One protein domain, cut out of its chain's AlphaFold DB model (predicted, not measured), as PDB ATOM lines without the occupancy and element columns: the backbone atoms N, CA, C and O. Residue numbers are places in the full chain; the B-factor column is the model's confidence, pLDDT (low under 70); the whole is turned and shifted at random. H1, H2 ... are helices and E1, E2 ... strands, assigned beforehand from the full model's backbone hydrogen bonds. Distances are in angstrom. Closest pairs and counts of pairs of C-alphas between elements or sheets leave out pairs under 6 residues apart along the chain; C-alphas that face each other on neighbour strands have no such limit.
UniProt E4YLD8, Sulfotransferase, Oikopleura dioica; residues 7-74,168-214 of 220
ATOM      1  N   ARG A   7     125.125 116.816  95.915       91.88
ATOM      2  CA  ARG A   7     124.308 117.226  97.065       91.88
ATOM      3  C   ARG A   7     124.847 116.604  98.343       91.88
ATOM      4  O   ARG A   7     125.267 115.451  98.332       91.88
ATOM      5  N   SER A   8     124.819 117.351  99.439       92.38
ATOM      6  CA  SER A   8     125.285 116.875 100.742       92.38
ATOM      7  C   SER A   8     124.193 116.913 101.794       92.38
ATOM      8  O   SER A   8     123.355 117.815 101.778       92.38
ATOM      9  N   SER A   9     124.264 116.001 102.761       91.75
ATOM     10  CA  SER A   9     123.547 116.168 104.026       91.75
ATOM     11  C   SER A   9     123.952 117.492 104.713       91.75
ATOM     12  O   SER A   9     125.100 117.934 104.579       91.75
ATOM     13  N   PRO A  10     123.045 118.151 105.460       86.25
ATOM     14  CA  PRO A  10     123.326 119.427 106.132       86.25
ATOM     15  C   PRO A  10     124.302 119.308 107.320       86.25
ATOM     16  O   PRO A  10     124.792 120.320 107.820       86.25
ATOM     17  N   GLY A  11     124.615 118.089 107.765       91.12
ATOM     18  CA  GLY A  11     125.537 117.817 108.866       91.12
ATOM     19  C   GLY A  11     126.106 116.399 108.826       91.12
ATOM     20  O   GLY A  11     125.953 115.680 107.834       91.12
ATOM     21  N   GLU A  12     126.773 116.018 109.916       94.88
ATOM     22  CA  GLU A  12     127.292 114.662 110.125       94.88
ATOM     23  C   GLU A  12     126.137 113.765 110.583       94.88
ATOM     24  O   GLU A  12     125.524 114.027 111.619       94.88
ATOM     25  N   ALA A  13     125.811 112.735 109.803       95.31
ATOM     26  CA  ALA A  13     124.649 111.894 110.085       95.31
ATOM     27  C   ALA A  13     124.850 110.996 111.313       95.31
ATOM     28  O   ALA A  13     123.882 110.617 111.969       95.31
ATOM     29  N   HIS A  14     126.099 110.622 111.612       95.94
ATOM     30  CA  HIS A  14     126.424 109.669 112.674       95.94
ATOM     31  C   HIS A  14     125.575 108.384 112.631       95.94
ATOM     32  O   HIS A  14     125.165 107.847 113.662       95.94
ATOM     33  N   PHE A  15     125.247 107.903 111.431       97.56
ATOM     34  CA  PHE A  15     124.357 106.758 111.265       97.56
ATOM     35  C   PHE A  15     125.109 105.443 111.442       97.56
ATOM     36  O   PHE A  15     124.696 104.577 112.207       97.56
ATOM     37  N   PHE A  16     126.252 105.283 110.773       97.25
ATOM     38  CA  PHE A  16     126.979 104.014 110.810       97.25
ATOM     39  C   PHE A  16     127.801 103.820 112.096       97.25
ATOM     40  O   PHE A  16     128.135 102.683 112.442       97.25
ATOM     41  N   ASP A  17     128.127 104.888 112.827       94.88
ATOM     42  CA  ASP A  17     128.929 104.849 114.056       94.88
ATOM     43  C   ASP A  17     128.113 104.854 115.356       94.88
ATOM     44  O   ASP A  17     128.572 104.267 116.344       94.88
ATOM     45  N   ASN A  18     126.926 105.456 115.389       94.75
ATOM     46  CA  ASN A  18     126.029 105.382 116.540       94.75
ATOM     47  C   ASN A  18     125.140 104.128 116.440       94.75
ATOM     48  O   ASN A  18     124.552 103.848 115.404       94.75
ATOM     49  N   ASP A  19     125.083 103.332 117.509       95.31
ATOM     50  CA  ASP A  19     124.272 102.109 117.541       95.31
ATOM     51  C   ASP A  19     122.770 102.403 117.598       95.31
ATOM     52  O   ASP A  19     122.001 101.684 116.969       95.31
ATOM     53  N   GLU A  20     122.370 103.481 118.277       96.62
ATOM     54  CA  GLU A  20     120.977 103.925 118.357       96.62
ATOM     55  C   GLU A  20     120.501 104.422 116.990       96.62
ATOM     56  O   GLU A  20     119.495 103.934 116.486       96.62
ATOM     57  N   ASN A  21     121.275 105.298 116.335       96.56
ATOM     58  CA  ASN A  21     120.933 105.784 114.995       96.56
ATOM     59  C   ASN A  21     120.889 104.638 113.976       96.56
ATOM     60  O   ASN A  21     119.966 104.576 113.171       96.56
ATOM     61  N   TYR A  22     121.852 103.710 114.021       97.81
ATOM     62  CA  TYR A  22     121.877 102.566 113.106       97.81
ATOM     63  C   TYR A  22     120.662 101.644 113.285       97.81
ATOM     64  O   TYR A  22     120.159 101.090 112.309       97.81
ATOM     65  N   ALA A  23     120.172 101.490 114.522       97.88
ATOM     66  CA  ALA A  23     119.004 100.671 114.835       97.88
ATOM     67  C   ALA A  23     117.685 101.249 114.290       97.88
ATOM     68  O   ALA A  23     116.742 100.486 114.092       97.88
ATOM     69  N   LEU A  24     117.627 102.556 113.994       97.69
ATOM     70  CA  LEU A  24     116.471 103.195 113.347       97.69
ATOM     71  C   LEU A  24     116.287 102.758 111.883       97.69
ATOM     72  O   LEU A  24     115.225 102.970 111.306       97.69
ATOM     73  N   GLY A  25     117.292 102.106 111.291       97.31
ATOM     74  CA  GLY A  25     117.193 101.497 109.968       97.31
ATOM     75  C   GLY A  25     117.543 102.429 108.807       97.31
ATOM     76  O   GLY A  25     117.805 103.621 108.964       97.31
ATOM     77  N   ALA A  26     117.599 101.839 107.611       96.19
ATOM     78  CA  ALA A  26     118.043 102.517 106.395       96.19
ATOM     79  C   ALA A  26     117.106 103.653 105.963       96.19
ATOM     80  O   ALA A  26     117.593 104.671 105.481       96.19
ATOM     81  N   ASP A  27     115.796 103.503 106.165       97.25
ATOM     82  CA  ASP A  27     114.814 104.523 105.783       97.25
ATOM     83  C   ASP A  27     115.041 105.815 106.571       97.25
ATOM     84  O   ASP A  27     115.161 106.885 105.978       97.25
ATOM     85  N   HIS A  28     115.272 105.700 107.882       96.62
ATOM     86  CA  HIS A  28     115.621 106.845 108.718       96.62
ATOM     87  C   HIS A  28     116.914 107.537 108.260       96.62
ATOM     88  O   HIS A  28     117.008 108.760 108.257       96.62
ATOM     89  N   TYR A  29     117.925 106.777 107.825       97.12
ATOM     90  CA  TYR A  29     119.140 107.371 107.259       97.12
ATOM     91  C   TYR A  29     118.869 108.154 105.969       97.12
ATOM     92  O   TYR A  29     119.467 109.208 105.751       97.12
ATOM     93  N   LEU A  30     117.980 107.649 105.111       95.44
ATOM     94  CA  LEU A  30     117.623 108.302 103.853       95.44
ATOM     95  C   LEU A  30     116.823 109.593 104.073       95.44
ATOM     96  O   LEU A  30     116.993 110.527 103.298       95.44
ATOM     97  N   GLU A  31     116.042 109.697 105.150       95.62
ATOM     98  CA  GLU A  31     115.355 110.940 105.547       95.62
ATOM     99  C   GLU A  31     116.329 112.085 105.878       95.62
ATOM    100  O   GLU A  31     115.978 113.258 105.761       95.62
ATOM    101  N   LEU A  32     117.572 111.768 106.261       95.19
ATOM    102  CA  LEU A  32     118.620 112.765 106.521       95.19
ATOM    103  C   LEU A  32     119.246 113.321 105.232       95.19
ATOM    104  O   LEU A  32     120.048 114.263 105.282       95.19
ATOM    105  N   MET A  33     118.957 112.702 104.084       96.00
ATOM    106  CA  MET A  33     119.534 113.068 102.797       96.00
ATOM    107  C   MET A  33     118.714 114.177 102.125       96.00
ATOM    108  O   MET A  33     117.494 114.227 102.261       96.00
ATOM    109  N   PRO A  34     119.362 115.074 101.363       94.81
ATOM    110  CA  PRO A  34     118.641 116.072 100.587       94.81
ATOM    111  C   PRO A  34     117.831 115.411  99.469       94.81
ATOM    112  O   PRO A  34     118.237 114.386  98.914       94.81
ATOM    113  N   GLU A  35     116.752 116.071  99.048       93.12
ATOM    114  CA  GLU A  35     116.053 115.698  97.820       93.12
ATOM    115  C   GLU A  35     117.021 115.693  96.629       93.12
ATOM    116  O   GLU A  35     117.808 116.630  96.420       93.12
ATOM    117  N   ALA A  36     116.955 114.621  95.849       93.38
ATOM    118  CA  ALA A  36     117.833 114.344  94.727       93.38
ATOM    119  C   ALA A  36     117.038 113.684  93.593       93.38
ATOM    120  O   ALA A  36     116.011 113.050  93.816       93.38
ATOM    121  N   ASN A  37     117.536 113.830  92.368       92.69
ATOM    122  CA  ASN A  37     117.019 113.147  91.181       92.69
ATOM    123  C   ASN A  37     118.131 112.272  90.578       92.69
ATOM    124  O   ASN A  37     119.238 112.233  91.113       92.69
ATOM    125  N   GLU A  38     117.861 111.608  89.456       90.94
ATOM    126  CA  GLU A  38     118.801 110.677  88.809       90.94
ATOM    127  C   GLU A  38     120.141 111.299  88.372       90.94
ATOM    128  O   GLU A  38     121.128 110.582  88.220       90.94
ATOM    129  N   PHE A  39     120.212 112.625  88.217       89.50
ATOM    130  CA  PHE A  39     121.439 113.339  87.849       89.50
ATOM    131  C   PHE A  39     122.288 113.744  89.058       89.50
ATOM    132  O   PHE A  39     123.422 114.196  88.892       89.50
ATOM    133  N   HIS A  40     121.744 113.625  90.271       92.06
ATOM    134  CA  HIS A  40     122.436 114.022  91.484       92.06
ATOM    135  C   HIS A  40     123.155 112.846  92.143       92.06
ATOM    136  O   HIS A  40     122.644 111.737  92.273       92.06
ATOM    137  N   TYR A  41     124.328 113.151  92.674       91.62
ATOM    138  CA  TYR A  41     125.111 112.303  93.548       91.62
ATOM    139  C   TYR A  41     125.024 112.877  94.957       91.62
ATOM    140  O   TYR A  41     125.461 114.002  95.218       91.62
ATOM    141  N   VAL A  42     124.446 112.096  95.865       94.38
ATOM    142  CA  VAL A  42     124.327 112.461  97.276       94.38
ATOM    143  C   VAL A  42     125.525 111.921  98.045       94.38
ATOM    144  O   VAL A  42     125.889 110.753  97.896       94.38
ATOM    145  N   PHE A  43     126.130 112.760  98.880       94.44
ATOM    146  CA  PHE A  43     127.185 112.358  99.801       94.44
ATOM    147  C   PHE A  43     126.890 112.802 101.236       94.44
ATOM    148  O   PHE A  43     126.195 113.782 101.493       94.44
ATOM    149  N   GLU A  44     127.462 112.064 102.178       95.69
ATOM    150  CA  GLU A  44     127.370 112.298 103.617       95.69
ATOM    151  C   GLU A  44     128.798 112.334 104.174       95.69
ATOM    152  O   GLU A  44     129.684 111.635 103.670       95.69
ATOM    153  N   LYS A  45     129.054 113.177 105.179       96.25
ATOM    154  CA  LYS A  45     130.385 113.342 105.774       96.25
ATOM    155  C   LYS A  45     130.341 113.207 107.293       96.25
ATOM    156  O   LYS A  45     130.228 114.210 107.998       96.25
ATOM    157  N   THR A  46     130.667 112.017 107.782       95.94
ATOM    158  CA  THR A  46     130.915 111.759 109.205       95.94
ATOM    159  C   THR A  46     132.363 111.280 109.419       95.94
ATOM    160  O   THR A  46     132.695 110.132 109.114       95.94
ATOM    161  N   PRO A  47     133.277 112.128 109.936       93.06
ATOM    162  CA  PRO A  47     134.701 111.803 110.079       93.06
ATOM    163  C   PRO A  47     135.002 110.606 110.990       93.06
ATOM    164  O   PRO A  47     135.996 109.911 110.777       93.06
ATOM    165  N   SER A  48     134.169 110.350 112.002       91.38
ATOM    166  CA  SER A  48     134.331 109.223 112.935       91.38
ATOM    167  C   SER A  48     134.196 107.857 112.266       91.38
ATOM    168  O   SER A  48     134.705 106.874 112.802       91.38
ATOM    169  N   TYR A  49     133.576 107.777 111.086       95.56
ATOM    170  CA  TYR A  49     133.446 106.523 110.348       95.56
ATOM    171  C   TYR A  49     134.789 105.871 110.060       95.56
ATOM    172  O   TYR A  49     134.924 104.654 110.172       95.56
ATOM    173  N   PHE A  50     135.796 106.675 109.714       94.75
ATOM    174  CA  PHE A  50     137.071 106.160 109.241       94.75
ATOM    175  C   PHE A  50     137.794 105.288 110.275       94.75
ATOM    176  O   PHE A  50     138.477 104.339 109.896       94.75
ATOM    177  N   THR A  51     137.632 105.580 111.567       91.50
ATOM    178  CA  THR A  51     138.431 104.971 112.640       91.50
ATOM    179  C   THR A  51     137.684 103.938 113.477       91.50
ATOM    180  O   THR A  51     138.285 103.283 114.330       91.50
ATOM    181  N   LEU A  52     136.384 103.751 113.238       91.62
ATOM    182  CA  LEU A  52     135.554 102.808 113.985       91.62
ATOM    183  C   LEU A  52     135.384 101.491 113.227       91.62
ATOM    184  O   LEU A  52     134.787 101.435 112.155       91.62
ATOM    185  N   LYS A  53     135.843 100.392 113.833       91.94
ATOM    186  CA  LYS A  53     135.936  99.064 113.196       91.94
ATOM    187  C   LYS A  53     134.611  98.500 112.684       91.94
ATOM    188  O   LYS A  53     134.612  97.723 111.733       91.94
ATOM    189  N   LYS A  54     133.495  98.863 113.321       93.88
ATOM    190  CA  LYS A  54     132.150  98.400 112.947       93.88
ATOM    191  C   LYS A  54     131.609  99.067 111.681       93.88
ATOM    192  O   LYS A  54     130.771  98.490 110.996       93.88
ATOM    193  N   VAL A  55     132.089 100.268 111.363       96.69
ATOM    194  CA  VAL A  55     131.514 101.112 110.309       96.69
ATOM    195  C   VAL A  55     131.710 100.528 108.904       96.69
ATOM    196  O   VAL A  55     130.718 100.447 108.180       96.69
ATOM    197  N   PRO A  56     132.903 100.034 108.513       97.19
ATOM    198  CA  PRO A  56     133.102  99.465 107.179       97.19
ATOM    199  C   PRO A  56     132.146  98.311 106.856       97.19
ATOM    200  O   PRO A  56     131.615  98.242 105.750       97.19
ATOM    201  N   SER A  57     131.872  97.441 107.836       97.38
ATOM    202  CA  SER A  57     130.933  96.325 107.671       97.38
ATOM    203  C   SER A  57     129.504  96.816 107.438       97.38
ATOM    204  O   SER A  57     128.856  96.376 106.489       97.38
ATOM    205  N   ARG A  58     129.039  97.777 108.245       97.88
ATOM    206  CA  ARG A  58     127.695  98.361 108.112       97.88
ATOM    207  C   ARG A  58     127.500  99.066 106.772       97.88
ATOM    208  O   ARG A  58     126.459  98.914 106.143       97.88
ATOM    209  N   ILE A  59     128.513  99.802 106.320       97.94
ATOM    210  CA  ILE A  59     128.501 100.493 105.028       97.94
ATOM    211  C   ILE A  59     128.441  99.493 103.865       97.94
ATOM    212  O   ILE A  59     127.636  99.662 102.948       97.94
ATOM    213  N   ALA A  60     129.244  98.427 103.914       96.94
ATOM    214  CA  ALA A  60     129.233  97.386 102.887       96.94
ATOM    215  C   ALA A  60     127.892  96.630 102.826       96.94
ATOM    216  O   ALA A  60     127.443  96.268 101.739       96.94
ATOM    217  N   GLN A  61     127.237  96.431 103.976       96.56
ATOM    218  CA  GLN A  61     125.890  95.855 104.061       96.56
ATOM    219  C   GLN A  61     124.813  96.800 103.517       96.56
ATOM    220  O   GLN A  61     123.886  96.341 102.857       96.56
ATOM    221  N   PHE A  62     124.948  98.108 103.753       96.69
ATOM    222  CA  PHE A  62     123.996  99.111 103.279       96.69
ATOM    223  C   PHE A  62     123.982  99.229 101.750       96.69
ATOM    224  O   PHE A  62     122.916  99.233 101.137       96.69
ATOM    225  N   LYS A  63     125.156  99.317 101.106       94.38
ATOM    226  CA  LYS A  63     125.239  99.438  99.641       94.38
ATOM    227  C   LYS A  63     126.540  98.864  99.082       94.38
ATOM    228  O   LYS A  63     127.612  99.437  99.255       94.38
ATOM    229  N   LYS A  64     126.423  97.786  98.293       91.31
ATOM    230  CA  LYS A  64     127.566  97.037  97.727       91.31
ATOM    231  C   LYS A  64     128.558  97.886  96.920       91.31
ATOM    232  O   LYS A  64     129.755  97.642  96.996       91.31
ATOM    233  N   ASN A  65     128.076  98.871  96.159       92.12
ATOM    234  CA  ASN A  65     128.894  99.708  95.266       92.12
ATOM    235  C   ASN A  65     129.065 101.145  95.782       92.12
ATOM    236  O   ASN A  65     129.168 102.084  94.995       92.12
ATOM    237  N   ILE A  66     129.044 101.341  97.101       95.69
ATOM    238  CA  ILE A  66     129.328 102.651  97.689       95.69
ATOM    239  C   ILE A  66     130.799 103.033  97.477       95.69
ATOM    240  O   ILE A  66     131.675 102.170  97.510       95.69
ATOM    241  N   LYS A  67     131.061 104.321  97.246       97.06
ATOM    242  CA  LYS A  67     132.408 104.893  97.151       97.06
ATOM    243  C   LYS A  67     132.697 105.697  98.416       97.06
ATOM    244  O   LYS A  67     131.826 106.424  98.887       97.06
ATOM    245  N   ILE A  68     133.907 105.582  98.949       97.75
ATOM    246  CA  ILE A  68     134.365 106.298 100.142       97.75
ATOM    247  C   ILE A  68     135.560 107.165  99.773       97.75
ATOM    248  O   ILE A  68     136.492 106.713  99.110       97.75
ATOM    249  N   ILE A  69     135.538 108.411 100.236       97.88
ATOM    250  CA  ILE A  69     136.643 109.356 100.094       97.88
ATOM    251  C   ILE A  69     137.128 109.707 101.497       97.88
ATOM    252  O   ILE A  69     136.347 110.166 102.330       97.88
ATOM    253  N   ALA A  70     138.415 109.505 101.760       97.00
ATOM    254  CA  ALA A  70     139.045 109.863 103.023       97.00
ATOM    255  C   ALA A  70     140.156 110.884 102.782       97.00
ATOM    256  O   ALA A  70     141.100 110.634 102.034       97.00
ATOM    257  N   ILE A  71     140.049 112.037 103.440       95.81
ATOM    258  CA  ILE A  71     141.057 113.096 103.389       95.81
ATOM    259  C   ILE A  71     141.985 112.915 104.592       95.81
ATOM    260  O   ILE A  71     141.551 113.023 105.740       95.81
ATOM    261  N   LEU A  72     143.252 112.604 104.333       94.75
ATOM    262  CA  LEU A  72     144.255 112.260 105.337       94.75
ATOM    263  C   LEU A  72     145.298 113.372 105.447       94.75
ATOM    264  O   LEU A  72     145.869 113.807 104.452       94.75
ATOM    265  N   CYS A  73     145.585 113.816 106.666       91.31
ATOM    266  CA  CYS A  73     146.613 114.825 106.943       91.31
ATOM    267  C   CYS A  73     147.823 114.188 107.624       91.31
ATOM    268  O   CYS A  73     147.708 113.094 108.165       91.31
ATOM    269  N   ASP A  74     148.949 114.897 107.703       89.88
ATOM    270  CA  ASP A  74     150.073 114.477 108.547       89.88
ATOM    271  C   ASP A  74     149.583 114.035 109.950       89.88
ATOM    272  O   ASP A  74     148.859 114.794 110.609       89.88
ATOM    273  N   ILE A 168     142.859 101.751 107.245       95.88
ATOM    274  CA  ILE A 168     142.723 101.353 105.833       95.88
ATOM    275  C   ILE A 168     142.671  99.829 105.695       95.88
ATOM    276  O   ILE A 168     141.829  99.310 104.967       95.88
ATOM    277  N   ASN A 169     143.510  99.095 106.432       95.62
ATOM    278  CA  ASN A 169     143.491  97.633 106.406       95.62
ATOM    279  C   ASN A 169     142.189  97.035 106.956       95.62
ATOM    280  O   ASN A 169     141.835  95.921 106.580       95.62
ATOM    281  N   ILE A 170     141.463  97.741 107.826       95.31
ATOM    282  CA  ILE A 170     140.119  97.328 108.247       95.31
ATOM    283  C   ILE A 170     139.119  97.576 107.116       95.31
ATOM    284  O   ILE A 170     138.349  96.675 106.795       95.31
ATOM    285  N   TRP A 171     139.156  98.749 106.476       97.44
ATOM    286  CA  TRP A 171     138.275  99.077 105.345       97.44
ATOM    287  C   TRP A 171     138.444  98.112 104.165       97.44
ATOM    288  O   TRP A 171     137.447  97.634 103.623       97.44
ATOM    289  N   LYS A 172     139.685  97.732 103.839       97.25
ATOM    290  CA  LYS A 172     140.012  96.763 102.777       97.25
ATOM    291  C   LYS A 172     139.420  95.363 102.984       97.25
ATOM    292  O   LYS A 172     139.368  94.589 102.036       97.25
ATOM    293  N   LYS A 173     138.966  95.017 104.195       97.19
ATOM    294  CA  LYS A 173     138.256  93.747 104.443       97.19
ATOM    295  C   LYS A 173     136.830  93.747 103.888       97.19
ATOM    296  O   LYS A 173     136.254  92.677 103.737       97.19
ATOM    297  N   TYR A 174     136.260  94.926 103.631       97.75
ATOM    298  CA  TYR A 174     134.846  95.093 103.283       97.75
ATOM    299  C   TYR A 174     134.627  95.815 101.954       97.75
ATOM    300  O   TYR A 174     133.630  95.550 101.288       97.75
ATOM    301  N   LEU A 175     135.536  96.714 101.565       97.56
ATOM    302  CA  LEU A 175     135.466  97.464 100.313       97.56
ATOM    303  C   LEU A 175     136.649  97.134  99.407       97.56
ATOM    304  O   LEU A 175     137.777  96.952  99.869       97.56
ATOM    305  N   ARG A 176     136.381  97.103  98.101       97.25
ATOM    306  CA  ARG A 176     137.408  96.947  97.069       97.25
ATOM    307  C   ARG A 176     138.215  98.234  96.897       97.25
ATOM    308  O   ARG A 176     137.761  99.318  97.262       97.25
ATOM    309  N   GLU A 177     139.402  98.132  96.305       95.50
ATOM    310  CA  GLU A 177     140.280  99.293  96.096       95.50
ATOM    311  C   GLU A 177     139.654 100.366  95.191       95.50
ATOM    312  O   GLU A 177     139.787 101.550  95.486       95.50
ATOM    313  N   ASP A 178     138.879  99.977  94.172       96.94
ATOM    314  CA  ASP A 178     138.146 100.890  93.277       96.94
ATOM    315  C   ASP A 178     137.008 101.659  93.971       96.94
ATOM    316  O   ASP A 178     136.448 102.597  93.405       96.94
ATOM    317  N   GLN A 179     136.658 101.281  95.203       97.81
ATOM    318  CA  GLN A 179     135.640 101.943  96.018       97.81
ATOM    319  C   GLN A 179     136.229 102.937  97.019       97.81
ATOM    320  O   GLN A 179     135.468 103.582  97.740       97.81
ATOM    321  N   MET A 180     137.555 103.074  97.096       98.19
ATOM    322  CA  MET A 180     138.216 103.916  98.092       98.19
ATOM    323  C   MET A 180     139.169 104.909  97.435       98.19
ATOM    324  O   MET A 180     140.080 104.530  96.707       98.19
ATOM    325  N   LEU A 181     139.007 106.184  97.773       98.12
ATOM    326  CA  LEU A 181     139.927 107.246  97.389       98.12
ATOM    327  C   LEU A 181     140.522 107.896  98.637       98.12
ATOM    328  O   LEU A 181     139.801 108.429  99.482       98.12
ATOM    329  N   PHE A 182     141.849 107.892  98.729       96.88
ATOM    330  CA  PHE A 182     142.585 108.580  99.784       96.88
ATOM    331  C   PHE A 182     143.201 109.855  99.221       96.88
ATOM    332  O   PHE A 182     144.015 109.806  98.303       96.88
ATOM    333  N   ILE A 183     142.801 110.993  99.778       96.50
ATOM    334  CA  ILE A 183     143.270 112.316  99.380       96.50
ATOM    335  C   ILE A 183     144.209 112.854 100.448       96.50
ATOM    336  O   ILE A 183     143.889 112.823 101.635       96.50
ATOM    337  N   SER A 184     145.351 113.397 100.037       94.06
ATOM    338  CA  SER A 184     146.207 114.140 100.953       94.06
ATOM    339  C   SER A 184     145.586 115.500 101.279       94.06
ATOM    340  O   SER A 184     145.258 116.287 100.392       94.06
ATOM    341  N   GLY A 185     145.464 115.814 102.567       91.81
ATOM    342  CA  GLY A 185     145.020 117.125 103.028       91.81
ATOM    343  C   GLY A 185     145.983 118.249 102.631       91.81
ATOM    344  O   GLY A 185     145.532 119.369 102.394       91.81
ATOM    345  N   SER A 186     147.289 117.964 102.493       90.38
ATOM    346  CA  SER A 186     148.238 118.950 101.956       90.38
ATOM    347  C   SER A 186     147.942 119.247 100.493       90.38
ATOM    348  O   SER A 186     147.885 120.414 100.117       90.38
ATOM    349  N   ASP A 187     147.672 118.216  99.695       92.19
ATOM    350  CA  ASP A 187     147.424 118.363  98.261       92.19
ATOM    351  C   ASP A 187     146.103 119.083  98.018       92.19
ATOM    352  O   ASP A 187     146.046 119.978  97.184       92.19
ATOM    353  N   LEU A 188     145.072 118.798  98.818       91.81
ATOM    354  CA  LEU A 188     143.824 119.553  98.764       91.81
ATOM    355  C   LEU A 188     144.045 121.039  99.074       91.81
ATOM    356  O   LEU A 188     143.430 121.890  98.443       91.81
ATOM    357  N   SER A 189     144.924 121.362 100.027       88.19
ATOM    358  CA  SER A 189     145.204 122.757 100.387       88.19
ATOM    359  C   SER A 189     146.098 123.485  99.380       88.19
ATOM    360  O   SER A 189     145.912 124.676  99.166       88.19
ATOM    361  N   GLN A 190     147.058 122.792  98.759       90.88
ATOM    362  CA  GLN A 190     148.072 123.384  97.874       90.88
ATOM    363  C   GLN A 190     147.701 123.295  96.392       90.88
ATOM    364  O   GLN A 190     148.154 124.103  95.592       90.88
ATOM    365  N   GLN A 191     146.915 122.290  96.017       92.25
ATOM    366  CA  GLN A 191     146.508 121.961  94.650       92.25
ATOM    367  C   GLN A 191     145.022 121.528  94.640       92.25
ATOM    368  O   GLN A 191     144.695 120.392  94.268       92.25
ATOM    369  N   PRO A 192     144.092 122.410  95.058       93.00
ATOM    370  CA  PRO A 192     142.684 122.061  95.227       93.00
ATOM    371  C   PRO A 192     142.026 121.650  93.907       93.00
ATOM    372  O   PRO A 192     141.282 120.675  93.883       93.00
ATOM    373  N   ALA A 193     142.356 122.320  92.798       92.62
ATOM    374  CA  ALA A 193     141.825 121.994  91.477       92.62
ATOM    375  C   ALA A 193     142.180 120.567  91.049       92.62
ATOM    376  O   ALA A 193     141.292 119.767  90.758       92.62
ATOM    377  N   LYS A 194     143.469 120.212  91.100       93.38
ATOM    378  CA  LYS A 194     143.960 118.858  90.805       93.38
ATOM    379  C   LYS A 194     143.275 117.803  91.674       93.38
ATOM    380  O   LYS A 194     142.817 116.783  91.167       93.38
ATOM    381  N   THR A 195     143.169 118.076  92.971       94.50
ATOM    382  CA  THR A 195     142.560 117.157  93.936       94.50
ATOM    383  C   THR A 195     141.065 116.956  93.669       94.50
ATOM    384  O   THR A 195     140.570 115.832  93.680       94.50
ATOM    385  N   VAL A 196     140.328 118.028  93.374       93.56
ATOM    386  CA  VAL A 196     138.897 117.948  93.057       93.56
ATOM    387  C   VAL A 196     138.655 117.308  91.689       93.56
ATOM    388  O   VAL A 196     137.685 116.571  91.529       93.56
ATOM    389  N   MET A 197     139.541 117.501  90.711       93.31
ATOM    390  CA  MET A 197     139.498 116.756  89.448       93.31
ATOM    391  C   MET A 197     139.674 115.249  89.671       93.31
ATOM    392  O   MET A 197     138.879 114.479  89.140       93.31
ATOM    393  N   GLN A 198     140.610 114.836  90.530       95.56
ATOM    394  CA  GLN A 198     140.776 113.430  90.917       95.56
ATOM    395  C   GLN A 198     139.523 112.862  91.607       95.56
ATOM    396  O   GLN A 198     139.144 111.719  91.356       95.56
ATOM    397  N   ILE A 199     138.853 113.651  92.454       95.31
ATOM    398  CA  ILE A 199     137.576 113.253  93.066       95.31
ATOM    399  C   ILE A 199     136.490 113.092  91.995       95.31
ATOM    400  O   ILE A 199     135.762 112.104  92.020       95.31
ATOM    401  N   GLN A 200     136.383 114.026  91.044       93.69
ATOM    402  CA  GLN A 200     135.397 113.939  89.962       93.69
ATOM    403  C   GLN A 200     135.631 112.698  89.083       93.69
ATOM    404  O   GLN A 200     134.675 111.980  88.794       93.69
ATOM    405  N   ASP A 201     136.893 112.398  88.751       95.00
ATOM    406  CA  ASP A 201     137.297 111.169  88.051       95.00
ATOM    407  C   ASP A 201     136.880 109.915  88.815       95.00
ATOM    408  O   ASP A 201     136.217 109.030  88.276       95.00
ATOM    409  N   PHE A 202     137.227 109.855  90.101       96.44
ATOM    410  CA  PHE A 202     136.893 108.724  90.952       96.44
ATOM    411  C   PHE A 202     135.384 108.518  91.079       96.44
ATOM    412  O   PHE A 202     134.917 107.381  91.083       96.44
ATOM    413  N   LEU A 203     134.601 109.594  91.168       93.62
ATOM    414  CA  LEU A 203     133.144 109.511  91.231       93.62
ATOM    415  C   LEU A 203     132.527 109.133  89.877       93.62
ATOM    416  O   LEU A 203     131.504 108.448  89.877       93.62
ATOM    417  N   GLY A 204     133.180 109.467  88.761       91.75
ATOM    418  CA  GLY A 204     132.645 109.307  87.408       91.75
ATOM    419  C   GLY A 204     131.681 110.431  87.019       91.75
ATOM    420  O   GLY A 204     130.780 110.214  86.214       91.75
ATOM    421  N   VAL A 205     131.835 111.616  87.620       90.06
ATOM    422  CA  VAL A 205     130.981 112.786  87.355       90.06
ATOM    423  C   VAL A 205     131.640 113.737  86.354       90.06
ATOM    424  O   VAL A 205     132.870 113.755  86.246       90.06
ATOM    425  N   PRO A 206     130.862 114.577  85.645       88.81
ATOM    426  CA  PRO A 206     131.424 115.594  84.764       88.81
ATOM    427  C   PRO A 206     132.430 116.504  85.487       88.81
ATOM    428  O   PRO A 206     132.165 116.989  86.591       88.81
ATOM    429  N   LYS A 207     133.573 116.771  84.837       88.81
ATOM    430  CA  LYS A 207     134.654 117.638  85.339       88.81
ATOM    431  C   LYS A 207     134.314 119.119  85.194       88.81
ATOM    432  O   LYS A 207     134.907 119.833  84.389       88.81
ATOM    433  N   ILE A 208     133.342 119.577  85.970       90.00
ATOM    434  CA  ILE A 208     132.948 120.989  85.985       90.00
ATOM    435  C   ILE A 208     133.989 121.815  86.739       90.00
ATOM    436  O   ILE A 208     134.405 122.869  86.266       90.00
ATOM    437  N   LEU A 209     134.428 121.332  87.906       88.81
ATOM    438  CA  LEU A 209     135.398 122.046  88.730       88.81
ATOM    439  C   LEU A 209     136.815 121.787  88.209       88.81
ATOM    440  O   LEU A 209     137.257 120.642  88.121       88.81
ATOM    441  N   ASN A 210     137.514 122.866  87.882       87.75
ATOM    442  CA  ASN A 210     138.866 122.892  87.320       87.75
ATOM    443  C   ASN A 210     139.614 124.131  87.837       87.75
ATOM    444  O   ASN A 210     139.073 124.868  88.662       87.75
ATOM    445  N   ASP A 211     140.830 124.378  87.351       88.12
ATOM    446  CA  ASP A 211     141.701 125.463  87.824       88.12
ATOM    447  C   ASP A 211     141.033 126.851  87.835       88.12
ATOM    448  O   ASP A 211     141.273 127.631  88.753       88.12
ATOM    449  N   ASN A 212     140.103 127.130  86.915       87.50
ATOM    450  CA  ASN A 212     139.393 128.417  86.842       87.50
ATOM    451  C   ASN A 212     138.407 128.656  88.002       87.50
ATOM    452  O   ASN A 212     137.856 129.747  88.135       87.50
ATOM    453  N   HIS A 213     138.153 127.637  88.824       86.56
ATOM    454  CA  HIS A 213     137.202 127.684  89.935       86.56
ATOM    455  C   HIS A 213     137.880 127.821  91.304       86.56
ATOM    456  O   HIS A 213     137.184 127.925  92.316       86.56
ATOM    457  N   PHE A 214     139.217 127.816  91.354       85.12
ATOM    458  CA  PHE A 214     139.976 127.894  92.598       85.12
ATOM    459  C   PHE A 214     140.853 129.139  92.621       85.12
ATOM    460  O   PHE A 214     141.713 129.339  91.770       85.12
TER     461      PHE A 214
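This is residues 7 to 74 and 168 to 214 of the 220 residues of the protein "Sulfotransferase" of Oikopleura dioica (UniProt E4YLD8). What is the main picture? Two short strands, E2 and E3, lie side by side as a small sheet, with H7 running back close to E3 on one side and the short helices H3, H4 and H5 gathered toward the other. H1 and H2 lie at one end of the longest span, and H6 lies toward the other end, directly after E3. What is printed, and how large is it? The printed part has 115 residues with seven named helices and three named strands, in the order H1, H2, E1, H3, H4, E2, H5, E3, H6, H7; the sheet, order E2, E3, is parallel and the class is mixed, helices and strands. It is compact, with a radius of gyration of the C-alphas of 15.0 A and spans of 44 by 34 by 23 A.

Where is the sheet? E2 is residues 68 to 72, 12.7 A long, and E3 is residues 180 to 184, 13.3 A long; C-alpha 68 is at (134.365, 106.298, 100.142). Where are the helices next in length? H7, residues 192 to 203, is 16.3 A long and ends with C-alpha 203 at (133.144, 109.511, 91.231). H2, residues 25 to 31, is 10.6 A and H4, residues 55 to 62, is 10.5 A. Which are the shorter elements? H1 is residues 19 to 23, 6.1 A, with C-alpha 19 at (124.272, 102.109, 117.541); E1 is 41 to 43, 6.6 A; H3 is 47 to 51, 8.2 A; H5 is 168 to 171, 5.0 A; H6 is 185 to 190, 8.7 A.

How do E2 and E3 pair? They are parallel at 22 degrees, with N 70 and O 181 2.9 A apart and N 183 and O 70 2.8 A apart, both within hydrogen-bond range. What is close to the sheet and to H7? The closest C-alphas of E3 and H7, Leu 181 and Phe 202, are 7.3 A apart. H6 and H7 touch only at the corner, at Leu 188 and Thr 195, 5.5 A between C-alphas. What of the other helices? H4 and H5 are close but not clearly touching, the closest C-alphas, Pro 56 and Trp 171, being 5.5 A apart; H1 and H2 meet only through their link, and E1 pairs with no named strand. Do the helix backbones hold? Every O i to N i+4 pair is within hydrogen-bond range in H1, H2, H4, H6 and H7; H3 has 0 of 1, with 2 of 2 O i to N i+3 pairs within range, and H5 is too short for an O i to N i+4 pair.

How far does it reach? The two C-alphas farthest apart, Ala 23 and Asn 212, are 44.4 A apart. Is it cut? Residues 75 to 167 are not printed, and C-alphas 74 and 168 are 15.3 A apart. Is any link long, or confidence low? Of the links that are printed whole, none is long, and no printed residue is under 70 in pLDDT.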